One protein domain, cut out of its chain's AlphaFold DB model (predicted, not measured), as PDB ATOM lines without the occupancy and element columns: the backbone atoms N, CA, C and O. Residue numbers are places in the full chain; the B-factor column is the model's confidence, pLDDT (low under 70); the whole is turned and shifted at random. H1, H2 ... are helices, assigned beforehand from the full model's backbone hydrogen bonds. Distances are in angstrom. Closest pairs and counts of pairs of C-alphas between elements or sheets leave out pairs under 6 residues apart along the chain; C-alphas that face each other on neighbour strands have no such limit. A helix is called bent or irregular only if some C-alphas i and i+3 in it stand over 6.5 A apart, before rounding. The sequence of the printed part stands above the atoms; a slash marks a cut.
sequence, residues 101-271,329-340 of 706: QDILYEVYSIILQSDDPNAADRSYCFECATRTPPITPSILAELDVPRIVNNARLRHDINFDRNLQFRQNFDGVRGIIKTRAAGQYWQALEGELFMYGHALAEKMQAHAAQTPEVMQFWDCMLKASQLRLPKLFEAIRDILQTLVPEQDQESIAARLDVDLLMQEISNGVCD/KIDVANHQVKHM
ATOM      1  N   GLN A 101      25.578  19.331  43.635       83.50
ATOM      2  CA  GLN A 101      25.436  20.487  44.515       83.50
ATOM      3  C   GLN A 101      26.146  20.271  45.860       83.50
ATOM      4  O   GLN A 101      26.766  21.204  46.355       83.50
ATOM      5  N   ASP A 102      26.143  19.047  46.397       87.12
ATOM      6  CA  ASP A 102      26.880  18.704  47.624       87.12
ATOM      7  C   ASP A 102      28.400  18.741  47.394       87.12
ATOM      8  O   ASP A 102      29.156  19.172  48.257       87.12
ATOM      9  N   ILE A 103      28.861  18.345  46.201       86.44
ATOM     10  CA  ILE A 103      30.281  18.443  45.827       86.44
ATOM     11  C   ILE A 103      30.712  19.915  45.753       86.44
ATOM     12  O   ILE A 103      31.757  20.279  46.282       86.44
ATOM     13  N   LEU A 104      29.897  20.786  45.143       86.56
ATOM     14  CA  LEU A 104      30.180  22.227  45.113       86.56
ATOM     15  C   LEU A 104      30.094  22.871  46.505       86.56
ATOM     16  O   LEU A 104      30.900  23.755  46.788       86.56
ATOM     17  N   TYR A 105      29.183  22.401  47.371       89.25
ATOM     18  CA  TYR A 105      29.129  22.793  48.783       89.25
ATOM     19  C   TYR A 105      30.467  22.533  49.468       89.25
ATOM     20  O   TYR A 105      31.023  23.418  50.116       89.25
ATOM     21  N   GLU A 106      31.012  21.333  49.281       91.31
ATOM     22  CA  GLU A 106      32.267  20.955  49.915       91.31
ATOM     23  C   GLU A 106      33.467  21.722  49.335       91.31
ATOM     24  O   GLU A 106      34.378  22.096  50.067       91.31
ATOM     25  N   VAL A 107      33.446  22.072  48.042       89.88
ATOM     26  CA  VAL A 107      34.490  22.920  47.441       89.88
ATOM     27  C   VAL A 107      34.523  24.300  48.109       89.88
ATOM     28  O   VAL A 107      35.591  24.755  48.520       89.88
ATOM     29  N   TYR A 108      33.376  24.970  48.274       88.25
ATOM     30  CA  TYR A 108      33.368  26.294  48.906       88.25
ATOM     31  C   TYR A 108      33.548  26.246  50.430       88.25
ATOM     32  O   TYR A 108      34.047  27.223  51.002       88.25
ATOM     33  N   SER A 109      33.191  25.132  51.086       91.12
ATOM     34  CA  SER A 109      33.422  24.925  52.521       91.12
ATOM     35  C   SER A 109      34.919  24.802  52.826       91.12
ATOM     36  O   SER A 109      35.378  25.386  53.809       91.12
ATOM     37  N   ILE A 110      35.687  24.132  51.957       92.75
ATOM     38  CA  ILE A 110      37.150  24.019  52.049       92.75
ATOM     39  C   ILE A 110      37.824  25.373  51.782       92.75
ATOM     40  O   ILE A 110      38.684  25.778  52.561       92.75
ATOM     41  N   ILE A 111      37.401  26.124  50.751       92.38
ATOM     42  CA  ILE A 111      37.924  27.485  50.496       92.38
ATOM     43  C   ILE A 111      37.707  28.386  51.724       92.38
ATOM     44  O   ILE A 111      38.629  29.084  52.144       92.38
ATOM     45  N   LEU A 112      36.514  28.343  52.330       92.62
ATOM     46  CA  LEU A 112      36.162  29.152  53.504       92.62
ATOM     47  C   LEU A 112      36.957  28.772  54.769       92.62
ATOM     48  O   LEU A 112      37.151  29.619  55.635       92.62
ATOM     49  N   GLN A 113      37.396  27.516  54.880       91.81
ATOM     50  CA  GLN A 113      38.188  27.000  56.005       91.81
ATOM     51  C   GLN A 113      39.703  27.212  55.846       91.81
ATOM     52  O   GLN A 113      40.459  26.840  56.741       91.81
ATOM     53  N   SER A 114      40.159  27.789  54.731       89.56
ATOM     54  CA  SER A 114      41.578  28.085  54.519       89.56
ATOM     55  C   SER A 114      42.095  29.183  55.461       89.56
ATOM     56  O   SER A 114      41.368  30.116  55.800       89.56
ATOM     57  N   ASP A 115      43.378  29.115  55.837       84.44
ATOM     58  CA  ASP A 115      44.060  30.104  56.698       84.44
ATOM     59  C   ASP A 115      44.311  31.474  56.007       84.44
ATOM     60  O   ASP A 115      45.182  32.247  56.415       84.44
ATOM     61  N   ASP A 116      43.581  31.786  54.932       84.31
ATOM     62  CA  ASP A 116      43.750  32.999  54.132       84.31
ATOM     63  C   ASP A 116      42.825  34.131  54.632       84.31
ATOM     64  O   ASP A 116      41.619  33.917  54.791       84.31
ATOM     65  N   PRO A 117      43.322  35.368  54.846       84.62
ATOM     66  CA  PRO A 117      42.480  36.492  55.270       84.62
ATOM     67  C   PRO A 117      41.335  36.821  54.293       84.62
ATOM     68  O   PRO A 117      40.320  37.371  54.718       84.62
ATOM     69  N   ASN A 118      41.471  36.464  53.011       88.69
ATOM     70  CA  ASN A 118      40.484  36.679  51.952       88.69
ATOM     71  C   ASN A 118      39.599  35.434  51.692       88.69
ATOM     72  O   ASN A 118      38.801  35.441  50.751       88.69
ATOM     73  N   ALA A 119      39.699  34.371  52.506       90.25
ATOM     74  CA  ALA A 119      38.983  33.099  52.322       90.25
ATOM     75  C   ALA A 119      37.462  33.258  52.130       90.25
ATOM     76  O   ALA A 119      36.872  32.629  51.248       90.25
ATOM     77  N   ALA A 120      36.827  34.139  52.913       91.94
ATOM     78  CA  ALA A 120      35.391  34.406  52.821       91.94
ATOM     79  C   ALA A 120      34.993  35.053  51.482       91.94
ATOM     80  O   ALA A 120      34.039  34.605  50.842       91.94
ATOM     81  N   ASP A 121      35.753  36.053  51.025       91.88
ATOM     82  CA  ASP A 121      35.501  36.739  49.754       91.88
ATOM     83  C   ASP A 121      35.756  35.814  48.558       91.88
ATOM     84  O   ASP A 121      34.963  35.804  47.613       91.88
ATOM     85  N   ARG A 122      36.814  34.987  48.602       93.06
ATOM     86  CA  ARG A 122      37.088  33.987  47.556       93.06
ATOM     87  C   ARG A 122      36.023  32.893  47.513       93.06
ATOM     88  O   ARG A 122      35.593  32.540  46.420       93.06
ATOM     89  N   SER A 123      35.560  32.394  48.663       93.69
ATOM     90  CA  SER A 123      34.477  31.399  48.751       93.69
ATOM     91  C   SER A 123      33.169  31.950  48.156       93.69
ATOM     92  O   SER A 123      32.596  31.350  47.245       93.69
ATOM     93  N   TYR A 124      32.771  33.165  48.556       94.31
ATOM     94  CA  TYR A 124      31.602  33.856  48.001       94.31
ATOM     95  C   TYR A 124      31.725  34.117  46.490       94.31
ATOM     96  O   TYR A 124      30.787  33.876  45.725       94.31
ATOM     97  N   CYS A 125      32.888  34.583  46.023       94.88
ATOM     98  CA  CYS A 125      33.115  34.819  44.598       94.88
ATOM     99  C   CYS A 125      33.156  33.510  43.797       94.88
ATOM    100  O   CYS A 125      32.646  33.480  42.676       94.88
ATOM    101  N   PHE A 126      33.700  32.420  44.349       93.81
ATOM    102  CA  PHE A 126      33.716  31.111  43.696       93.81
ATOM    103  C   PHE A 126      32.300  30.630  43.350       93.81
ATOM    104  O   PHE A 126      32.076  30.197  42.214       93.81
ATOM    105  N   GLU A 127      31.347  30.784  44.275       91.88
ATOM    106  CA  GLU A 127      29.926  30.486  44.057       91.88
ATOM    107  C   GLU A 127      29.259  31.482  43.089       91.88
ATOM    108  O   GLU A 127      28.653  31.075  42.095       91.88
ATOM    109  N   CYS A 128      29.371  32.787  43.363       92.31
ATOM    110  CA  CYS A 128      28.510  33.804  42.751       92.31
ATOM    111  C   CYS A 128      29.060  34.458  41.469       92.31
ATOM    112  O   CYS A 128      28.285  35.018  40.690       92.31
ATOM    113  N   ALA A 129      30.377  34.455  41.233       95.31
ATOM    114  CA  ALA A 129      30.958  35.137  40.074       95.31
ATOM    115  C   ALA A 129      30.708  34.366  38.770       95.31
ATOM    116  O   ALA A 129      30.681  33.132  38.751       95.31
ATOM    117  N   THR A 130      30.621  35.087  37.647       94.88
ATOM    118  CA  THR A 130      30.488  34.465  36.320       94.88
ATOM    119  C   THR A 130      31.598  33.440  36.040       94.88
ATOM    120  O   THR A 130      32.709  33.529  36.569       94.88
ATOM    121  N   ARG A 131      31.293  32.454  35.191       94.81
ATOM    122  CA  ARG A 131      32.255  31.450  34.707       94.81
ATOM    123  C   ARG A 131      32.990  31.887  33.434       94.81
ATOM    124  O   ARG A 131      33.941  31.231  33.034       94.81
ATOM    125  N   THR A 132      32.543  32.950  32.767       95.00
ATOM    126  CA  THR A 132      33.180  33.474  31.545       95.00
ATOM    127  C   THR A 132      34.214  34.546  31.889       95.00
ATOM    128  O   THR A 132      33.883  35.429  32.685       95.00
ATOM    129  N   PRO A 133      35.412  34.550  31.276       96.00
ATOM    130  CA  PRO A 133      36.397  35.600  31.515       96.00
ATOM    131  C   PRO A 133      35.871  36.998  31.139       96.00
ATOM    132  O   PRO A 133      35.016  37.124  30.261       96.00
ATOM    133  N   PRO A 134      36.385  38.074  31.768       94.62
ATOM    134  CA  PRO A 134      35.899  39.445  31.557       94.62
ATOM    135  C   PRO A 134      36.259  40.036  30.181       94.62
ATOM    136  O   PRO A 134      35.752  41.098  29.813       94.62
ATOM    137  N   ILE A 135      37.143  39.364  29.441       95.19
ATOM    138  CA  ILE A 135      37.517  39.649  28.056       95.19
ATOM    139  C   ILE A 135      37.348  38.329  27.297       95.19
ATOM    140  O   ILE A 135      37.947  37.321  27.670       95.19
ATOM    141  N   THR A 136      36.515  38.331  26.257       94.38
ATOM    142  CA  THR A 136      36.192  37.157  25.429       94.38
ATOM    143  C   THR A 136      36.411  37.472  23.945       94.38
ATOM    144  O   THR A 136      36.344  38.647  23.561       94.38
ATOM    145  N   PRO A 137      36.580  36.452  23.077       93.50
ATOM    146  CA  PRO A 137      36.583  36.648  21.626       93.50
ATOM    147  C   PRO A 137      35.335  37.393  21.131       93.50
ATOM    148  O   PRO A 137      35.442  38.290  20.305       93.50
ATOM    149  N   SER A 138      34.157  37.081  21.686       92.38
ATOM    150  CA  SER A 138      32.880  37.688  21.290       92.38
ATOM    151  C   SER A 138      32.779  39.186  21.600       92.38
ATOM    152  O   SER A 138      32.256  39.931  20.776       92.38
ATOM    153  N   ILE A 139      33.312  39.644  22.739       91.06
ATOM    154  CA  ILE A 139      33.388  41.078  23.075       91.06
ATOM    155  C   ILE A 139      34.398  41.777  22.154       91.06
ATOM    156  O   ILE A 139      34.142  42.868  21.653       91.06
ATOM    157  N   LEU A 140      35.541  41.137  21.892       94.06
ATOM    158  CA  LEU A 140      36.577  41.686  21.016       94.06
ATOM    159  C   LEU A 140      36.199  41.664  19.524       94.06
ATOM    160  O   LEU A 140      36.782  42.423  18.752       94.06
ATOM    161  N   ALA A 141      35.204  40.872  19.118       93.06
ATOM    162  CA  ALA A 141      34.693  40.843  17.748       93.06
ATOM    163  C   ALA A 141      33.978  42.147  17.339       93.06
ATOM    164  O   ALA A 141      33.863  42.443  16.150       93.06
ATOM    165  N   GLU A 142      33.544  42.985  18.292       91.31
ATOM    166  CA  GLU A 142      33.058  44.345  17.993       91.31
ATOM    167  C   GLU A 142      34.134  45.228  17.332       91.31
ATOM    168  O   GLU A 142      33.805  46.167  16.604       91.31
ATOM    169  N   LEU A 143      35.413  44.893  17.542       94.25
ATOM    170  CA  LEU A 143      36.582  45.550  16.955       94.25
ATOM    171  C   LEU A 143      37.016  44.940  15.606       94.25
ATOM    172  O   LEU A 143      38.031  45.361  15.048       94.25
ATOM    173  N   ASP A 144      36.283  43.965  15.062       94.06
ATOM    174  CA  ASP A 144      36.579  43.405  13.741       94.06
ATOM    175  C   ASP A 144      36.095  44.325  12.612       94.06
ATOM    176  O   ASP A 144      35.058  44.992  12.707       94.06
ATOM    177  N   VAL A 145      36.818  44.313  11.486       93.50
ATOM    178  CA  VAL A 145      36.544  45.166  10.313       93.50
ATOM    179  C   VAL A 145      35.066  45.140   9.875       93.50
ATOM    180  O   VAL A 145      34.512  46.223   9.683       93.50
ATOM    181  N   PRO A 146      34.355  43.994   9.786       94.62
ATOM    182  CA  PRO A 146      32.940  43.987   9.405       94.62
ATOM    183  C   PRO A 146      32.011  44.686  10.410       94.62
ATOM    184  O   PRO A 146      30.994  45.250  10.001       94.62
ATOM    185  N   ARG A 147      32.334  44.680  11.712       94.56
ATOM    186  CA  ARG A 147      31.561  45.392  12.745       94.56
ATOM    187  C   ARG A 147      31.867  46.887  12.714       94.56
ATOM    188  O   ARG A 147      30.937  47.686  12.655       94.56
ATOM    189  N   ILE A 148      33.148  47.252  12.626       93.81
ATOM    190  CA  ILE A 148      33.633  48.630  12.425       93.81
ATOM    191  C   ILE A 148      32.951  49.278  11.209       93.81
ATOM    192  O   ILE A 148      32.340  50.341  11.322       93.81
ATOM    193  N   VAL A 149      33.000  48.616  10.050       93.94
ATOM    194  CA  VAL A 149      32.501  49.142   8.768       93.94
ATOM    195  C   VAL A 149      30.971  49.231   8.717       93.94
ATOM    196  O   VAL A 149      30.455  50.017   7.926       93.94
ATOM    197  N   ASN A 150      30.226  48.505   9.556       94.38
ATOM    198  CA  ASN A 150      28.760  48.604   9.622       94.38
ATOM    199  C   ASN A 150      28.240  49.421  10.821       94.38
ATOM    200  O   ASN A 150      27.032  49.633  10.941       94.38
ATOM    201  N   ASN A 151      29.116  49.925  11.694       95.06
ATOM    202  CA  ASN A 151      28.711  50.730  12.843       95.06
ATOM    203  C   ASN A 151      28.331  52.161  12.411       95.06
ATOM    204  O   ASN A 151      29.185  52.997  12.103       95.06
ATOM    205  N   ALA A 152      27.027  52.453  12.420       94.38
ATOM    206  CA  ALA A 152      26.482  53.750  12.022       94.38
ATOM    207  C   ALA A 152      26.962  54.917  12.901       94.38
ATOM    208  O   ALA A 152      27.195  56.010  12.383       94.38
ATOM    209  N   ARG A 153      27.148  54.690  14.209       94.50
ATOM    210  CA  ARG A 153      27.638  55.721  15.133       94.50
ATOM    211  C   ARG A 153      29.110  56.025  14.873       94.50
ATOM    212  O   ARG A 153      29.454  57.188  14.719       94.50
ATOM    213  N   LEU A 154      29.940  54.997  14.690       94.44
ATOM    214  CA  LEU A 154      31.355  55.149  14.339       94.44
ATOM    215  C   LEU A 154      31.543  55.892  13.005       94.44
ATOM    216  O   LEU A 154      32.321  56.841  12.929       94.44
ATOM    217  N   ARG A 155      30.792  55.500  11.964       95.12
ATOM    218  CA  ARG A 155      30.793  56.176  10.654       95.12
ATOM    219  C   ARG A 155      30.325  57.621  10.715       95.12
ATOM    220  O   ARG A 155      30.730  58.419   9.885       95.12
ATOM    221  N   HIS A 156      29.457  57.965  11.651       96.25
ATOM    222  CA  HIS A 156      29.070  59.349  11.867       96.25
ATOM    223  C   HIS A 156      30.183  60.098  12.624       96.25
ATOM    224  O   HIS A 156      30.705  61.095  12.126       96.25
ATOM    225  N   ASP A 157      30.637  59.556  13.756       95.38
ATOM    226  CA  ASP A 157      31.632  60.163  14.647       95.38
ATOM    227  C   ASP A 157      32.995  60.415  13.965       95.38
ATOM    228  O   ASP A 157      33.637  61.433  14.237       95.38
ATOM    229  N   ILE A 158      33.401  59.570  13.006       94.44
ATOM    230  CA  ILE A 158      34.644  59.731  12.221       94.44
ATOM    231  C   ILE A 158      34.665  61.005  11.351       94.44
ATOM    232  O   ILE A 158      35.732  61.411  10.887       94.44
ATOM    233  N   ASN A 159      33.524  61.674  11.148       94.81
ATOM    234  CA  ASN A 159      33.466  62.973  10.473       94.81
ATOM    235  C   ASN A 159      33.864  64.119  11.417       94.81
ATOM    236  O   ASN A 159      34.433  65.108  10.961       94.81
ATOM    237  N   PHE A 160      33.674  63.971  12.730       93.94
ATOM    238  CA  PHE A 160      33.875  65.050  13.704       93.94
ATOM    239  C   PHE A 160      35.212  64.995  14.456       93.94
ATOM    240  O   PHE A 160      35.676  66.037  14.909       93.94
ATOM    241  N   ASP A 161      35.854  63.827  14.568       91.12
ATOM    242  CA  ASP A 161      37.140  63.669  15.270       91.12
ATOM    243  C   ASP A 161      38.193  62.969  14.398       91.12
ATOM    244  O   ASP A 161      38.150  61.749  14.226       91.12
ATOM    245  N   ARG A 162      39.179  63.734  13.900       87.12
ATOM    246  CA  ARG A 162      40.311  63.253  13.075       87.12
ATOM    247  C   ARG A 162      41.166  62.169  13.747       87.12
ATOM    248  O   ARG A 162      41.790  61.389  13.029       87.12
ATOM    249  N   ASN A 163      41.175  62.095  15.077       85.81
ATOM    250  CA  ASN A 163      41.980  61.155  15.862       85.81
ATOM    251  C   ASN A 163      41.136  60.061  16.524       85.81
ATOM    252  O   ASN A 163      41.625  59.398  17.442       85.81
ATOM    253  N   LEU A 164      39.889  59.876  16.075       89.44
ATOM    254  CA  LEU A 164      39.000  58.858  16.621       89.44
ATOM    255  C   LEU A 164      39.705  57.496  16.636       89.44
ATOM    256  O   LEU A 164      40.088  56.971  15.588       89.44
ATOM    257  N   GLN A 165      39.864  56.956  17.843       89.88
ATOM    258  CA  GLN A 165      40.550  55.703  18.127       89.88
ATOM    259  C   GLN A 165      39.858  54.996  19.296       89.88
ATOM    260  O   GLN A 165      39.472  55.632  20.281       89.88
ATOM    261  N   PHE A 166      39.730  53.678  19.199       91.50
ATOM    262  CA  PHE A 166      39.292  52.814  20.282       91.50
ATOM    263  C   PHE A 166      40.270  52.877  21.458       91.50
ATOM    264  O   PHE A 166      41.490  52.968  21.287       91.50
ATOM    265  N   ARG A 167      39.710  52.810  22.664       88.56
ATOM    266  CA  ARG A 167      40.416  52.734  23.944       88.56
ATOM    267  C   ARG A 167      39.641  51.791  24.864       88.56
ATOM    268  O   ARG A 167      38.467  51.518  24.622       88.56
ATOM    269  N   GLN A 168      40.287  51.315  25.923       85.62
ATOM    270  CA  GLN A 168      39.587  50.612  26.997       85.62
ATOM    271  C   GLN A 168      38.691  51.610  27.747       85.62
ATOM    272  O   GLN A 168      39.178  52.609  28.275       85.62
ATOM    273  N   ASN A 169      37.386  51.343  27.783       78.12
ATOM    274  CA  ASN A 169      36.408  52.212  28.435       78.12
ATOM    275  C   ASN A 169      36.200  51.777  29.892       78.12
ATOM    276  O   ASN A 169      35.420  50.864  30.167       78.12
ATOM    277  N   PHE A 170      36.888  52.446  30.820       75.38
ATOM    278  CA  PHE A 170      36.708  52.266  32.269       75.38
ATOM    279  C   PHE A 170      35.743  53.287  32.894       75.38
ATOM    280  O   PHE A 170      35.369  53.147  34.057       75.38
ATOM    281  N   ASP A 171      35.312  54.287  32.123       72.69
ATOM    282  CA  ASP A 171      34.563  55.433  32.631       72.69
ATOM    283  C   ASP A 171      33.072  55.158  32.886       72.69
ATOM    284  O   ASP A 171      32.409  54.330  32.247       72.69
ATOM    285  N   GLY A 172      32.522  55.934  33.820       81.88
ATOM    286  CA  GLY A 172      31.103  55.941  34.158       81.88
ATOM    287  C   GLY A 172      30.606  54.678  34.869       81.88
ATOM    288  O   GLY A 172      31.339  53.737  35.167       81.88
ATOM    289  N   VAL A 173      29.298  54.653  35.141       80.19
ATOM    290  CA  VAL A 173      28.649  53.593  35.936       80.19
ATOM    291  C   VAL A 173      28.842  52.206  35.306       80.19
ATOM    292  O   VAL A 173      29.103  51.240  36.019       80.19
ATOM    293  N   ARG A 174      28.794  52.102  33.968       80.25
ATOM    294  CA  ARG A 174      29.031  50.837  33.248       80.25
ATOM    295  C   ARG A 174      30.478  50.346  33.397       80.25
ATOM    296  O   ARG A 174      30.675  49.157  33.633       80.25
ATOM    297  N   GLY A 175      31.469  51.239  33.317       83.81
ATOM    298  CA  GLY A 175      32.880  50.898  33.527       83.81
ATOM    299  C   GLY A 175      33.164  50.417  34.953       83.81
ATOM    300  O   GLY A 175      33.826  49.393  35.138       83.81
ATOM    301  N   ILE A 176      32.562  51.066  35.956       84.00
ATOM    302  CA  ILE A 176      32.626  50.646  37.367       84.00
ATOM    303  C   ILE A 176      32.010  49.249  37.555       84.00
ATOM    304  O   ILE A 176      32.641  48.382  38.162       84.00
ATOM    305  N   ILE A 177      30.818  48.992  36.999       87.75
ATOM    306  CA  ILE A 177      30.156  47.677  37.078       87.75
ATOM    307  C   ILE A 177      31.003  46.590  36.396       87.75
ATOM    308  O   ILE A 177      31.254  45.553  37.014       87.75
ATOM    309  N   LYS A 178      31.504  46.831  35.173       87.38
ATOM    310  CA  LYS A 178      32.375  45.881  34.449       87.38
ATOM    311  C   LYS A 178      33.644  45.573  35.250       87.38
ATOM    312  O   LYS A 178      34.024  44.412  35.373       87.38
ATOM    313  N   THR A 179      34.267  46.594  35.839       90.12
ATOM    314  CA  THR A 179      35.482  46.447  36.657       90.12
ATOM    315  C   THR A 179      35.216  45.639  37.930       90.12
ATOM    316  O   THR A 179      36.005  44.760  38.267       90.12
ATOM    317  N   ARG A 180      34.080  45.870  38.604       91.44
ATOM    318  CA  ARG A 180      33.676  45.104  39.795       91.44
ATOM    319  C   ARG A 180      33.403  43.633  39.471       91.44
ATOM    320  O   ARG A 180      33.917  42.763  40.166       91.44
ATOM    321  N   ALA A 181      32.651  43.361  38.403       92.69
ATOM    322  CA  ALA A 181      32.359  41.997  37.955       92.69
ATOM    323  C   ALA A 181      33.636  41.245  37.529       92.69
ATOM    324  O   ALA A 181      33.804  40.072  37.857       92.69
ATOM    325  N   ALA A 182      34.571  41.933  36.862       94.81
ATOM    326  CA  ALA A 182      35.888  41.380  36.556       94.81
ATOM    327  C   ALA A 182      36.689  41.067  37.832       94.81
ATOM    328  O   ALA A 182      37.291  40.003  37.915       94.81
ATOM    329  N   GLY A 183      36.670  41.947  38.842       95.69
ATOM    330  CA  GLY A 183      37.305  41.697  40.143       95.69
ATOM    331  C   GLY A 183      36.801  40.414  40.810       95.69
ATOM    332  O   GLY A 183      37.605  39.556  41.164       95.69
ATOM    333  N   GLN A 184      35.478  40.236  40.870       96.19
ATOM    334  CA  GLN A 184      34.850  39.022  41.405       96.19
ATOM    335  C   GLN A 184      35.244  37.763  40.618       96.19
ATOM    336  O   GLN A 184      35.505  36.727  41.222       96.19
ATOM    337  N   TYR A 185      35.339  37.838  39.284       97.94
ATOM    338  CA  TYR A 185      35.833  36.724  38.465       97.94
ATOM    339  C   TYR A 185      37.268  36.316  38.841       97.94
ATOM    340  O   TYR A 185      37.553  35.125  38.954       97.94
ATOM    341  N   TRP A 186      38.166  37.283  39.057       97.62
ATOM    342  CA  TRP A 186      39.557  36.993  39.416       97.62
ATOM    343  C   TRP A 186      39.677  36.400  40.829       97.62
ATOM    344  O   TRP A 186      40.314  35.362  40.977       97.62
ATOM    345  N   GLN A 187      38.974  36.949  41.827       96.19
ATOM    346  CA  GLN A 187      38.920  36.375  43.186       96.19
ATOM    347  C   GLN A 187      38.326  34.955  43.204       96.19
ATOM    348  O   GLN A 187      38.754  34.089  43.965       96.19
ATOM    349  N   ALA A 188      37.357  34.681  42.328       96.75
ATOM    350  CA  ALA A 188      36.800  33.345  42.156       96.75
ATOM    351  C   ALA A 188      37.804  32.356  41.532       96.75
ATOM    352  O   ALA A 188      37.817  31.182  41.901       96.75
ATOM    353  N   LEU A 189      38.652  32.825  40.609       97.38
ATOM    354  CA  LEU A 189      39.742  32.036  40.031       97.38
ATOM    355  C   LEU A 189      40.869  31.776  41.048       97.38
ATOM    356  O   LEU A 189      41.478  30.712  41.013       97.38
ATOM    357  N   GLU A 190      41.121  32.695  41.985       96.25
ATOM    358  CA  GLU A 190      42.030  32.440  43.112       96.25
ATOM    359  C   GLU A 190      41.513  31.289  43.991       96.25
ATOM    360  O   GLU A 190      42.272  30.384  44.330       96.25
ATOM    361  N   GLY A 191      40.213  31.266  44.313       94.69
ATOM    362  CA  GLY A 191      39.595  30.144  45.037       94.69
ATOM    363  C   GLY A 191      39.705  28.810  44.282       94.69
ATOM    364  O   GLY A 191      40.021  27.781  44.875       94.69
ATOM    365  N   GLU A 192      39.519  28.839  42.961       95.38
ATOM    366  CA  GLU A 192      39.673  27.681  42.069       95.38
ATOM    367  C   GLU A 192      41.116  27.138  42.055       95.38
ATOM    368  O   GLU A 192      41.330  25.942  42.252       95.38
ATOM    369  N   LEU A 193      42.123  28.006  41.915       94.75
ATOM    370  CA  LEU A 193      43.534  27.605  41.926       94.75
ATOM    371  C   LEU A 193      44.029  27.165  43.315       94.75
ATOM    372  O   LEU A 193      44.844  26.246  43.401       94.75
ATOM    373  N   PHE A 194      43.512  27.756  44.398       94.25
ATOM    374  CA  PHE A 194      43.737  27.255  45.759       94.25
ATOM    375  C   PHE A 194      43.254  25.803  45.893       94.25
ATOM    376  O   PHE A 194      44.006  24.938  46.350       94.25
ATOM    377  N   MET A 195      42.036  25.512  45.421       94.06
ATOM    378  CA  MET A 195      41.480  24.157  45.442       94.06
ATOM    379  C   MET A 195      42.293  23.169  44.609       94.06
ATOM    380  O   MET A 195      42.424  22.014  45.012       94.06
ATOM    381  N   TYR A 196      42.890  23.604  43.495       94.12
ATOM    382  CA  TYR A 196      43.778  22.745  42.709       94.12
ATOM    383  C   TYR A 196      45.026  22.353  43.504       94.12
ATOM    384  O   TYR A 196      45.350  21.168  43.593       94.12
ATOM    385  N   GLY A 197      45.705  23.329  44.118       92.44
ATOM    386  CA  GLY A 197      46.890  23.077  44.940       92.44
ATOM    387  C   GLY A 197      46.588  22.178  46.142       92.44
ATOM    388  O   GLY A 197      47.331  21.231  46.408       92.44
ATOM    389  N   HIS A 198      45.467  22.422  46.825       92.88
ATOM    390  CA  HIS A 198      45.035  21.622  47.970       92.88
ATOM    391  C   HIS A 198      44.683  20.178  47.571       92.88
ATOM    392  O   HIS A 198      45.248  19.235  48.124       92.88
ATOM    393  N   ALA A 199      43.837  19.986  46.552       93.69
ATOM    394  CA  ALA A 199      43.440  18.654  46.097       93.69
ATOM    395  C   ALA A 199      44.628  17.829  45.565       93.69
ATOM    396  O   ALA A 199      44.688  16.625  45.806       93.69
ATOM    397  N   LEU A 200      45.604  18.454  44.893       92.69
ATOM    398  CA  LEU A 200      46.841  17.782  44.466       92.69
ATOM    399  C   LEU A 200      47.705  17.336  45.657       92.69
ATOM    400  O   LEU A 200      48.227  16.219  45.648       92.69
ATOM    401  N   ALA A 201      47.842  18.174  46.689       92.44
ATOM    402  CA  ALA A 201      48.599  17.838  47.895       92.44
ATOM    403  C   ALA A 201      47.961  16.667  48.664       92.44
ATOM    404  O   ALA A 201      48.661  15.741  49.084       92.44
ATOM    405  N   GLU A 202      46.636  16.663  48.801       93.56
ATOM    406  CA  GLU A 202      45.889  15.575  49.439       93.56
ATOM    407  C   GLU A 202      45.892  14.289  48.594       93.56
ATOM    408  O   GLU A 202      46.121  13.198  49.121       93.56
ATOM    409  N   LYS A 203      45.765  14.394  47.265       91.62
ATOM    410  CA  LYS A 203      45.916  13.266  46.326       91.62
ATOM    411  C   LYS A 203      47.301  12.616  46.428       91.62
ATOM    412  O   LYS A 203      47.402  11.387  46.434       91.62
ATOM    413  N   MET A 204      48.367  13.411  46.565       90.44
ATOM    414  CA  MET A 204      49.731  12.906  46.769       90.44
ATOM    415  C   MET A 204      49.877  12.165  48.110       90.44
ATOM    416  O   MET A 204      50.488  11.093  48.158       90.44
ATOM    417  N   GLN A 205      49.282  12.687  49.187       91.62
ATOM    418  CA  GLN A 205      49.250  12.017  50.493       91.62
ATOM    419  C   GLN A 205      48.455  10.704  50.442       91.62
ATOM    420  O   GLN A 205      48.949   9.674  50.903       91.62
ATOM    421  N   ALA A 206      47.275  10.698  49.814       90.44
ATOM    422  CA  ALA A 206      46.448   9.506  49.629       90.44
ATOM    423  C   ALA A 206      47.152   8.426  48.786       90.44
ATOM    424  O   ALA A 206      47.072   7.237  49.098       90.44
ATOM    425  N   HIS A 207      47.913   8.824  47.760       88.00
ATOM    426  CA  HIS A 207      48.759   7.906  46.996       88.00
ATOM    427  C   HIS A 207      49.851   7.271  47.873       88.00
ATOM    428  O   HIS A 207      50.042   6.055  47.838       88.00
ATOM    429  N   ALA A 208      50.546   8.064  48.697       90.94
ATOM    430  CA  ALA A 208      51.557   7.554  49.626       90.94
ATOM    431  C   ALA A 208      50.960   6.635  50.714       90.94
ATOM    432  O   ALA A 208      51.580   5.637  51.083       90.94
ATOM    433  N   ALA A 209      49.746   6.939  51.185       91.25
ATOM    434  CA  ALA A 209      48.987   6.141  52.148       91.25
ATOM    435  C   ALA A 209      48.262   4.925  51.533       91.25
ATOM    436  O   ALA A 209      47.713   4.112  52.274       91.25
ATOM    437  N   GLN A 210      48.271   4.784  50.201       89.50
ATOM    438  CA  GLN A 210      47.586   3.726  49.445       89.50
ATOM    439  C   GLN A 210      46.062   3.683  49.687       89.50
ATOM    440  O   GLN A 210      45.467   2.608  49.759       89.50
ATOM    441  N   THR A 211      45.417   4.850  49.791       91.06
ATOM    442  CA  THR A 211      43.969   5.004  50.030       91.06
ATOM    443  C   THR A 211      43.216   5.413  48.747       91.06
ATOM    444  O   THR A 211      42.998   6.603  48.500       91.06
ATOM    445  N   PRO A 212      42.784   4.456  47.895       87.50
ATOM    446  CA  PRO A 212      42.206   4.763  46.582       87.50
ATOM    447  C   PRO A 212      40.872   5.521  46.655       87.50
ATOM    448  O   PRO A 212      40.596   6.338  45.783       87.50
ATOM    449  N   GLU A 213      40.069   5.301  47.697       87.62
ATOM    450  CA  GLU A 213      38.792   6.004  47.906       87.62
ATOM    451  C   GLU A 213      39.009   7.508  48.145       87.62
ATOM    452  O   GLU A 213      38.323   8.342  47.558       87.62
ATOM    453  N   VAL A 214      40.026   7.865  48.940       86.88
ATOM    454  CA  VAL A 214      40.402   9.264  49.220       86.88
ATOM    455  C   VAL A 214      41.005   9.923  47.976       86.88
ATOM    456  O   VAL A 214      40.717  11.080  47.685       86.88
ATOM    457  N   MET A 215      41.790   9.179  47.194       87.19
ATOM    458  CA  MET A 215      42.313   9.647  45.906       87.19
ATOM    459  C   MET A 215      41.180   9.985  44.921       87.19
ATOM    460  O   MET A 215      41.167  11.076  44.355       87.19
ATOM    461  N   GLN A 216      40.199   9.088  44.776       88.06
ATOM    462  CA  GLN A 216      39.027   9.288  43.912       88.06
ATOM    463  C   GLN A 216      38.137  10.448  44.384       88.06
ATOM    464  O   GLN A 216      37.585  11.170  43.553       88.06
ATOM    465  N   PHE A 217      38.024  10.658  45.700       90.19
ATOM    466  CA  PHE A 217      37.327  11.813  46.264       90.19
ATOM    467  C   PHE A 217      37.994  13.122  45.817       90.19
ATOM    468  O   PHE A 217      37.331  13.983  45.239       90.19
ATOM    469  N   TRP A 218      39.314  13.250  45.987       92.38
ATOM    470  CA  TRP A 218      40.034  14.460  45.580       92.38
ATOM    471  C   TRP A 218      40.080  14.667  44.063       92.38
ATOM    472  O   TRP A 218      39.976  15.808  43.621       92.38
ATOM    473  N   ASP A 219      40.116  13.601  43.255       89.94
ATOM    474  CA  ASP A 219      39.926  13.699  41.799       89.94
ATOM    475  C   ASP A 219      38.532  14.246  41.428       89.94
ATOM    476  O   ASP A 219      38.399  15.065  40.513       89.94
ATOM    477  N   CYS A 220      37.484  13.850  42.162       90.12
ATOM    478  CA  CYS A 220      36.130  14.375  41.979       90.12
ATOM    479  C   CYS A 220      36.032  15.863  42.367       90.12
ATOM    480  O   CYS A 220      35.475  16.660  41.607       90.12
ATOM    481  N   MET A 221      36.612  16.249  43.507       91.25
ATOM    482  CA  MET A 221      36.655  17.637  43.995       91.25
ATOM    483  C   MET A 221      37.435  18.560  43.052       91.25
ATOM    484  O   MET A 221      36.966  19.644  42.691       91.25
ATOM    485  N   LEU A 222      38.603  18.102  42.596       91.44
ATOM    486  CA  LEU A 222      39.445  18.805  41.634       91.44
ATOM    487  C   LEU A 222      38.690  19.051  40.328       91.44
ATOM    488  O   LEU A 222      38.639  20.185  39.860       91.44
ATOM    489  N   LYS A 223      38.028  18.022  39.781       90.94
ATOM    490  CA  LYS A 223      37.226  18.143  38.556       90.94
ATOM    491  C   LYS A 223      36.021  19.072  38.722       90.94
ATOM    492  O   LYS A 223      35.723  19.842  37.813       90.94
ATOM    493  N   ALA A 224      35.341  19.041  39.869       90.81
ATOM    494  CA  ALA A 224      34.224  19.944  40.159       90.81
ATOM    495  C   ALA A 224      34.656  21.416  40.292       90.81
ATOM    496  O   ALA A 224      33.854  22.315  40.034       90.81
ATOM    497  N   SER A 225      35.922  21.658  40.639       93.00
ATOM    498  CA  SER A 225      36.493  23.002  40.739       93.00
ATOM    499  C   SER A 225      36.808  23.638  39.375       93.00
ATOM    500  O   SER A 225      36.960  24.852  39.321       93.00
ATOM    501  N   GLN A 226      36.868  22.876  38.273       94.19
ATOM    502  CA  GLN A 226      37.288  23.354  36.939       94.19
ATOM    503  C   GLN A 226      36.210  24.195  36.232       94.19
ATOM    504  O   GLN A 226      35.565  23.751  35.279       94.19
ATOM    505  N   LEU A 227      35.983  25.420  36.710       94.69
ATOM    506  CA  LEU A 227      34.875  26.278  36.279       94.69
ATOM    507  C   LEU A 227      35.305  27.441  35.377       94.69
ATOM    508  O   LEU A 227      34.541  27.805  34.474       94.69
ATOM    509  N   ARG A 228      36.475  28.040  35.632       97.12
ATOM    510  CA  ARG A 228      36.938  29.287  34.993       97.12
ATOM    511  C   ARG A 228      38.257  29.117  34.259       97.12
ATOM    512  O   ARG A 228      38.398  29.681  33.175       97.12
ATOM    513  N   LEU A 229      39.202  28.336  34.785       96.94
ATOM    514  CA  LEU A 229      40.515  28.183  34.154       96.94
ATOM    515  C   LEU A 229      40.455  27.572  32.736       96.94
ATOM    516  O   LEU A 229      41.116  28.128  31.857       96.94
ATOM    517  N   PRO A 230      39.637  26.533  32.442       97.44
ATOM    518  CA  PRO A 230      39.516  26.017  31.075       97.44
ATOM    519  C   PRO A 230      39.045  27.107  30.101       97.44
ATOM    520  O   PRO A 230      39.685  27.370  29.086       97.44
ATOM    521  N   LYS A 231      37.992  27.843  30.485       97.62
ATOM    522  CA  LYS A 231      37.399  28.941  29.700       97.62
ATOM    523  C   LYS A 231      38.329  30.135  29.525       97.62
ATOM    524  O   LYS A 231      38.224  30.873  28.546       97.62
ATOM    525  N   LEU A 232      39.235  30.343  30.476       98.06
ATOM    526  CA  LEU A 232      40.294  31.332  30.364       98.06
ATOM    527  C   LEU A 232      41.314  30.927  29.295       98.06
ATOM    528  O   LEU A 232      41.666  31.765  28.469       98.06
ATOM    529  N   PHE A 233      41.756  29.666  29.272       97.88
ATOM    530  CA  PHE A 233      42.662  29.179  28.229       97.88
ATOM    531  C   PHE A 233      41.996  29.135  26.847       97.88
ATOM    532  O   PHE A 233      42.634  29.546  25.878       97.88
ATOM    533  N   GLU A 234      40.715  28.750  26.756       97.69
ATOM    534  CA  GLU A 234      39.902  28.888  25.534       97.69
ATOM    535  C   GLU A 234      39.920  30.337  25.032       97.69
ATOM    536  O   GLU A 234      40.348  30.599  23.911       97.69
ATOM    537  N   ALA A 235      39.552  31.303  25.883       97.75
ATOM    538  CA  ALA A 235      39.539  32.713  25.504       97.75
ATOM    539  C   ALA A 235      40.931  33.238  25.114       97.75
ATOM    540  O   ALA A 235      41.038  33.995  24.152       97.75
ATOM    541  N   ILE A 236      42.000  32.842  25.815       97.88
ATOM    542  CA  ILE A 236      43.377  33.215  25.457       97.88
ATOM    543  C   ILE A 236      43.716  32.678  24.062       97.88
ATOM    544  O   ILE A 236      44.106  33.468  23.203       97.88
ATOM    545  N   ARG A 237      43.529  31.374  23.813       97.12
ATOM    546  CA  ARG A 237      43.772  30.737  22.510       97.12
ATOM    547  C   ARG A 237      42.988  31.444  21.411       97.12
ATOM    548  O   ARG A 237      43.591  31.962  20.478       97.12
ATOM    549  N   ASP A 238      41.671  31.512  21.553       97.12
ATOM    550  CA  ASP A 238      40.769  32.002  20.516       97.12
ATOM    551  C   ASP A 238      41.031  33.489  20.207       97.12
ATOM    552  O   ASP A 238      41.041  33.892  19.044       97.12
ATOM    553  N   ILE A 239      41.341  34.318  21.217       97.19
ATOM    554  CA  ILE A 239      41.734  35.716  20.980       97.19
ATOM    555  C   ILE A 239      43.087  35.791  20.258       97.19
ATOM    556  O   ILE A 239      43.176  36.532  19.276       97.19
ATOM    557  N   LEU A 240      44.115  35.035  20.687       96.31
ATOM    558  CA  LEU A 240      45.412  34.978  19.990       96.31
ATOM    559  C   LEU A 240      45.231  34.593  18.516       96.31
ATOM    560  O   LEU A 240      45.819  35.234  17.645       96.31
ATOM    561  N   GLN A 241      44.390  33.598  18.233       95.50
ATOM    562  CA  GLN A 241      44.096  33.156  16.872       95.50
ATOM    563  C   GLN A 241      43.465  34.272  16.015       95.50
ATOM    564  O   GLN A 241      43.760  34.365  14.828       95.50
ATOM    565  N   THR A 242      42.700  35.211  16.588       94.31
ATOM    566  CA  THR A 242      42.213  36.394  15.835       94.31
ATOM    567  C   THR A 242      43.246  37.519  15.651       94.31
ATOM    568  O   THR A 242      42.931  38.533  15.021       94.31
ATOM    569  N   LEU A 243      44.444  37.395  16.237       94.06
ATOM    570  CA  LEU A 243      45.485  38.432  16.259       94.06
ATOM    571  C   LEU A 243      46.743  38.069  15.460       94.06
ATOM    572  O   LEU A 243      47.458  38.976  15.031       94.06
ATOM    573  N   VAL A 244      47.041  36.780  15.282       92.50
ATOM    574  CA  VAL A 244      48.268  36.319  14.615       92.50
ATOM    575  C   VAL A 244      48.034  35.869  13.160       92.50
ATOM    576  O   VAL A 244      46.918  35.499  12.797       92.50
ATOM    577  N   PRO A 245      49.076  35.852  12.304       92.56
ATOM    578  CA  PRO A 245      48.987  35.292  10.955       92.56
ATOM    579  C   PRO A 245      48.742  33.777  10.954       92.56
ATOM    580  O   PRO A 245      49.122  33.080  11.893       92.56
ATOM    581  N   GLU A 246      48.208  33.254   9.845       89.94
ATOM    582  CA  GLU A 246      47.925  31.820   9.628       89.94
ATOM    583  C   GLU A 246      49.101  30.889   9.979       89.94
ATOM    584  O   GLU A 246      48.905  29.819  10.548       89.94
ATOM    585  N   GLN A 247      50.332  31.334   9.716       91.12
ATOM    586  CA  GLN A 247      51.572  30.581   9.952       91.12
ATOM    587  C   GLN A 247      51.831  30.231  11.428       91.12
ATOM    588  O   GLN A 247      52.546  29.274  11.706       91.12
ATOM    589  N   ASP A 248      51.285  31.004  12.372       92.00
ATOM    590  CA  ASP A 248      51.479  30.795  13.812       92.00
ATOM    591  C   ASP A 248      50.279  30.085  14.478       92.00
ATOM    592  O   ASP A 248      50.382  29.641  15.623       92.00
ATOM    593  N   GLN A 249      49.160  29.926  13.758       93.12
ATOM    594  CA  GLN A 249      47.899  29.367  14.275       93.12
ATOM    595  C   GLN A 249      48.052  27.935  14.790       93.12
ATOM    596  O   GLN A 249      47.576  27.616  15.878       93.12
ATOM    597  N   GLU A 250      48.739  27.080  14.027       93.31
ATOM    598  CA  GLU A 250      48.949  25.669  14.368       93.31
ATOM    599  C   GLU A 250      49.783  25.528  15.652       93.31
ATOM    600  O   GLU A 250      49.418  24.772  16.551       93.31
ATOM    601  N   SER A 251      50.842  26.335  15.804       93.25
ATOM    602  CA  SER A 251      51.647  26.349  17.033       93.25
ATOM    603  C   SER A 251      50.859  26.839  18.250       93.25
ATOM    604  O   SER A 251      51.179  26.435  19.368       93.25
ATOM    605  N   ILE A 252      49.881  27.726  18.060       95.19
ATOM    606  CA  ILE A 252      49.031  28.240  19.140       95.19
ATOM    607  C   ILE A 252      47.974  27.208  19.520       95.19
ATOM    608  O   ILE A 252      47.808  26.942  20.706       95.19
ATOM    609  N   ALA A 253      47.323  26.580  18.538       94.69
ATOM    610  CA  ALA A 253      46.375  25.493  18.768       94.69
ATOM    611  C   ALA A 253      47.034  24.314  19.504       94.69
ATOM    612  O   ALA A 253      46.477  23.820  20.476       94.69
ATOM    613  N   ALA A 254      48.246  23.922  19.098       94.38
ATOM    614  CA  ALA A 254      48.974  22.813  19.709       94.38
ATOM    615  C   ALA A 254      49.509  23.115  21.123       94.38
ATOM    616  O   ALA A 254      49.603  22.203  21.940       94.38
ATOM    617  N   ARG A 255      49.891  24.368  21.435       94.81
ATOM    618  CA  ARG A 255      50.420  24.725  22.772       94.81
ATOM    619  C   ARG A 255      49.337  25.163  23.762       94.81
ATOM    620  O   ARG A 255      49.559  25.050  24.963       94.81
ATOM    621  N   LEU A 256      48.189  25.635  23.273       96.12
ATOM    622  CA  LEU A 256      46.999  25.975  24.063       96.12
ATOM    623  C   LEU A 256      45.857  24.967  23.837       96.12
ATOM    624  O   LEU A 256      44.683  25.341  23.771       96.12
ATOM    625  N   ASP A 257      46.202  23.683  23.731       97.06
ATOM    626  CA  ASP A 257      45.242  22.592  23.879       97.06
ATOM    627  C   ASP A 257      44.741  22.590  25.333       97.06
ATOM    628  O   ASP A 257      45.497  22.361  26.279       97.06
ATOM    629  N   VAL A 258      43.465  22.932  25.511       97.00
ATOM    630  CA  VAL A 258      42.865  23.152  26.833       97.00
ATOM    631  C   VAL A 258      42.658  21.833  27.566       97.00
ATOM    632  O   VAL A 258      42.867  21.786  28.777       97.00
ATOM    633  N   ASP A 259      42.311  20.757  26.857       96.44
ATOM    634  CA  ASP A 259      42.140  19.441  27.469       96.44
ATOM    635  C   ASP A 259      43.489  18.908  27.958       96.44
ATOM    636  O   ASP A 259      43.581  18.419  29.087       96.44
ATOM    637  N   LEU A 260      44.554  19.068  27.162       96.69
ATOM    638  CA  LEU A 260      45.910  18.700  27.571       96.69
ATOM    639  C   LEU A 260      46.398  19.549  28.754       96.69
ATOM    640  O   LEU A 260      46.832  18.986  29.757       96.69
ATOM    641  N   LEU A 261      46.275  20.881  28.691       96.88
ATOM    642  CA  LEU A 261      46.679  21.767  29.792       96.88
ATOM    643  C   LEU A 261      45.937  21.430  31.092       96.88
ATOM    644  O   LEU A 261      46.552  21.328  32.153       96.88
ATOM    645  N   MET A 262      44.623  21.198  31.029       96.62
ATOM    646  CA  MET A 262      43.847  20.826  32.211       96.62
ATOM    647  C   MET A 262      44.203  19.424  32.728       96.62
ATOM    648  O   MET A 262      44.191  19.221  33.943       96.62
ATOM    649  N   GLN A 263      44.590  18.475  31.867       95.25
ATOM    650  CA  GLN A 263      45.135  17.173  32.285       95.25
ATOM    651  C   GLN A 263      46.512  17.298  32.951       95.25
ATOM    652  O   GLN A 263      46.743  16.675  33.990       95.25
ATOM    653  N   GLU A 264      47.419  18.107  32.400       95.31
ATOM    654  CA  GLU A 264      48.743  18.358  32.977       95.31
ATOM    655  C   GLU A 264      48.628  19.048  34.347       95.31
ATOM    656  O   GLU A 264      49.311  18.665  35.300       95.31
ATOM    657  N   ILE A 265      47.712  20.013  34.483       94.38
ATOM    658  CA  ILE A 265      47.392  20.676  35.756       94.38
ATOM    659  C   ILE A 265      46.776  19.677  36.747       94.38
ATOM    660  O   ILE A 265      47.230  19.595  37.885       94.38
ATOM    661  N   SER A 266      45.808  18.856  36.319       92.25
ATOM    662  CA  SER A 266      45.113  17.890  37.196       92.25
ATOM    663  C   SER A 266      46.005  16.762  37.736       92.25
ATOM    664  O   SER A 266      45.621  16.038  38.659       92.25
ATOM    665  N   ASN A 267      47.197  16.598  37.159       90.56
ATOM    666  CA  ASN A 267      48.212  15.643  37.596       90.56
ATOM    667  C   ASN A 267      49.456  16.315  38.206       90.56
ATOM    668  O   ASN A 267      50.386  15.612  38.590       90.56
ATOM    669  N   GLY A 268      49.485  17.650  38.315       89.94
ATOM    670  CA  GLY A 268      50.605  18.394  38.899       89.94
ATOM    671  C   GLY A 268      51.887  18.398  38.054       89.94
ATOM    672  O   GLY A 268      52.972  18.548  38.610       89.94
ATOM    673  N   VAL A 269      51.780  18.215  36.731       93.88
ATOM    674  CA  VAL A 269      52.927  18.130  35.797       93.88
ATOM    675  C   VAL A 269      53.024  19.300  34.806       93.88
ATOM    676  O   VAL A 269      53.979  19.363  34.037       93.88
ATOM    677  N   CYS A 270      52.066  20.233  34.819       93.69
ATOM    678  CA  CYS A 270      52.051  21.401  33.929       93.69
ATOM    679  C   CYS A 270      53.198  22.385  34.226       93.69
ATOM    680  O   CYS A 270      53.223  23.024  35.280       93.69
ATOM    681  N   ASP A 271      54.090  22.600  33.255       95.25
ATOM    682  CA  ASP A 271      55.130  23.631  33.337       95.25
ATOM    683  C   ASP A 271      54.575  25.020  32.957       95.25
ATOM    684  O   ASP A 271      54.630  25.472  31.808       95.25
ATOM    685  N   LYS A 329      44.226  43.750  20.256       95.56
ATOM    686  CA  LYS A 329      43.053  43.901  19.383       95.56
ATOM    687  C   LYS A 329      42.718  45.370  19.128       95.56
ATOM    688  O   LYS A 329      42.437  45.740  17.990       95.56
ATOM    689  N   ILE A 330      42.819  46.215  20.156       94.06
ATOM    690  CA  ILE A 330      42.626  47.667  20.045       94.06
ATOM    691  C   ILE A 330      43.659  48.305  19.100       94.06
ATOM    692  O   ILE A 330      43.278  49.139  18.282       94.06
ATOM    693  N   ASP A 331      44.936  47.902  19.145       93.94
ATOM    694  CA  ASP A 331      45.958  48.406  18.207       93.94
ATOM    695  C   ASP A 331      45.635  48.038  16.756       93.94
ATOM    696  O   ASP A 331      45.675  48.906  15.879       93.94
ATOM    697  N   VAL A 332      45.271  46.774  16.506       92.94
ATOM    698  CA  VAL A 332      44.857  46.310  15.173       92.94
ATOM    699  C   VAL A 332      43.655  47.124  14.692       92.94
ATOM    700  O   VAL A 332      43.705  47.710  13.613       92.94
ATOM    701  N   ALA A 333      42.607  47.246  15.506       94.56
ATOM    702  CA  ALA A 333      41.405  48.003  15.167       94.56
ATOM    703  C   ALA A 333      41.690  49.491  14.894       94.56
ATOM    704  O   ALA A 333      41.171  50.054  13.930       94.56
ATOM    705  N   ASN A 334      42.565  50.123  15.681       93.88
ATOM    706  CA  ASN A 334      42.982  51.513  15.486       93.88
ATOM    707  C   ASN A 334      43.785  51.709  14.197       93.88
ATOM    708  O   ASN A 334      43.559  52.682  13.471       93.88
ATOM    709  N   HIS A 335      44.677  50.772  13.868       92.25
ATOM    710  CA  HIS A 335      45.366  50.759  12.581       92.25
ATOM    711  C   HIS A 335      44.368  50.635  11.415       92.25
ATOM    712  O   HIS A 335      44.442  51.410  10.460       92.25
ATOM    713  N   GLN A 336      43.391  49.728  11.520       94.06
ATOM    714  CA  GLN A 336      42.360  49.543  10.493       94.06
ATOM    715  C   GLN A 336      41.468  50.784  10.326       94.06
ATOM    716  O   GLN A 336      41.260  51.233   9.200       94.06
ATOM    717  N   VAL A 337      40.996  51.405  11.416       93.19
ATOM    718  CA  VAL A 337      40.220  52.662  11.351       93.19
ATOM    719  C   VAL A 337      41.035  53.780  10.704       93.19
ATOM    720  O   VAL A 337      40.508  54.490   9.849       93.19
ATOM    721  N   LYS A 338      42.324  53.918  11.048       91.88
ATOM    722  CA  LYS A 338      43.216  54.916  10.439       91.88
ATOM    723  C   LYS A 338      43.372  54.703   8.930       91.88
ATOM    724  O   LYS A 338      43.334  55.682   8.189       91.88
ATOM    725  N   HIS A 339      43.528  53.458   8.484       92.38
ATOM    726  CA  HIS A 339      43.686  53.113   7.068       92.38
ATOM    727  C   HIS A 339      42.381  53.307   6.273       92.38
ATOM    728  O   HIS A 339      42.377  53.991   5.252       92.38
ATOM    729  N   MET A 340      41.248  52.812   6.782       93.69
ATOM    730  CA  MET A 340      39.936  52.929   6.123       93.69
ATOM    731  C   MET A 340      39.315  54.334   6.200       93.69
ATOM    732  O   MET A 340      38.291  54.591   5.561       93.69
TER     733      MET A 340
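This is residues 101 to 271 and 329 to 340 of the 706 residues of an uncharacterized protein of Acidomyces richmondensis BFW (UniProt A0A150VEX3). One very long helix, H6, runs through a loose, elongated body, with H7 folding back along its last part and the short hairpin of H1 and H2 packing across it further back. From near Leu 189 of H6, H8 leads away at a steep angle, with H9 and H10 folding back along it, and at its far end H3, H4 and H11 make a small cluster, beyond which H5 lies; a long link returns from H5 to the start of H6, whose residues 172 to 177 stick out. The printed part has 183 residues, with eleven named helices, H1 to H11 in order, and no named strand; the class is all helix. It is loose, with a radius of gyration of the C-alphas of 21.2 A, and spans 71 by 41 by 24 A.

H1 is residues 101 to 112, 16.5 A long from first to last C-alpha, and C-alpha 101 is at (25.436, 20.487, 44.515). H2 is residues 119 to 128, H3 residues 137 to 143, H4 residues 145 to 150 and H5 residues 152 to 157. H6, the longest helix, is residues 172 to 209, 55.9 A from C-alpha 172 at (31.103, 55.941, 34.158) to C-alpha 209 at (48.987, 6.141, 52.148). H7 is residues 212 to 225, 20.0 A long, and H8 residues 229 to 241, 18.3 A long. H9 is residues 246 to 255 and is irregular, with C-alphas 247 and 250 7.1 A apart. H10 is residues 258 to 266, and H11 is residues 329 to 340, 16.3 A long, ending at C-alpha 340 at (39.936, 52.929, 6.123).

H1 and H2 are a helical hairpin with a shallow tilt of 28 degrees, closest at the C-alphas of Leu 112 and Ala 119, 5.0 A. H1 is about perpendicular to H7, at 85 degrees, and touches it, closest at the C-alphas of Val 107 and Met 221, 6.7 A. H2 touches residues 184 to 192 of H6 alone, closest at the C-alphas of Phe 126 and Ala 188, 4.1 A; at 71 degrees they are only just about perpendicular. H3 touches H8, closest at the C-alphas of Pro 137 and Ile 239, 5.3 A, and H11, closest at those of Leu 143 and Ala 333, 5.7 A. H4 and H11 only just touch, with 3 pairs of C-alphas within 8 A, the closest being Val 145 and Gln 336 at 7.3 A. H5 touches no helix. H6 and H7 are a helical hairpin with a shallow tilt of 10 degrees, closest at the C-alphas of Lys 203 and Met 215, 5.1 A. H6 and H8 are close but not clearly touching, with the C-alphas of Leu 189 and Leu 229 7.1 A apart and a steep tilt of 59 degrees. H8 and H9 are a helical hairpin at 15 degrees, closest at the C-alphas of Gln 241 and Gln 249, 6.0 A. H10 touches H8, closest at the C-alphas of Val 258 and Pro 230, 6.1 A, at 37 degrees, only just steep. In H1, H2, H4, H5, H6, H7, H8, H10 and H11 every O i to N i+4 pair is within hydrogen-bond range; in H9 4 of 6 are, and in H3 1 of 3, beside 3 of 4 O i to N i+3 pairs.

The two C-alphas farthest apart are those of Asn 159 and Gln 210, 72.3 A. Residues 272 to 328 are not printed, and C-alphas 271 and 329 across this cut are 27.4 A apart. Of the links printed whole, the one from H5 to H6, residues 158 to 171, is long. The mean pLDDT of the printed part is 92.3, and no printed residue is under 70.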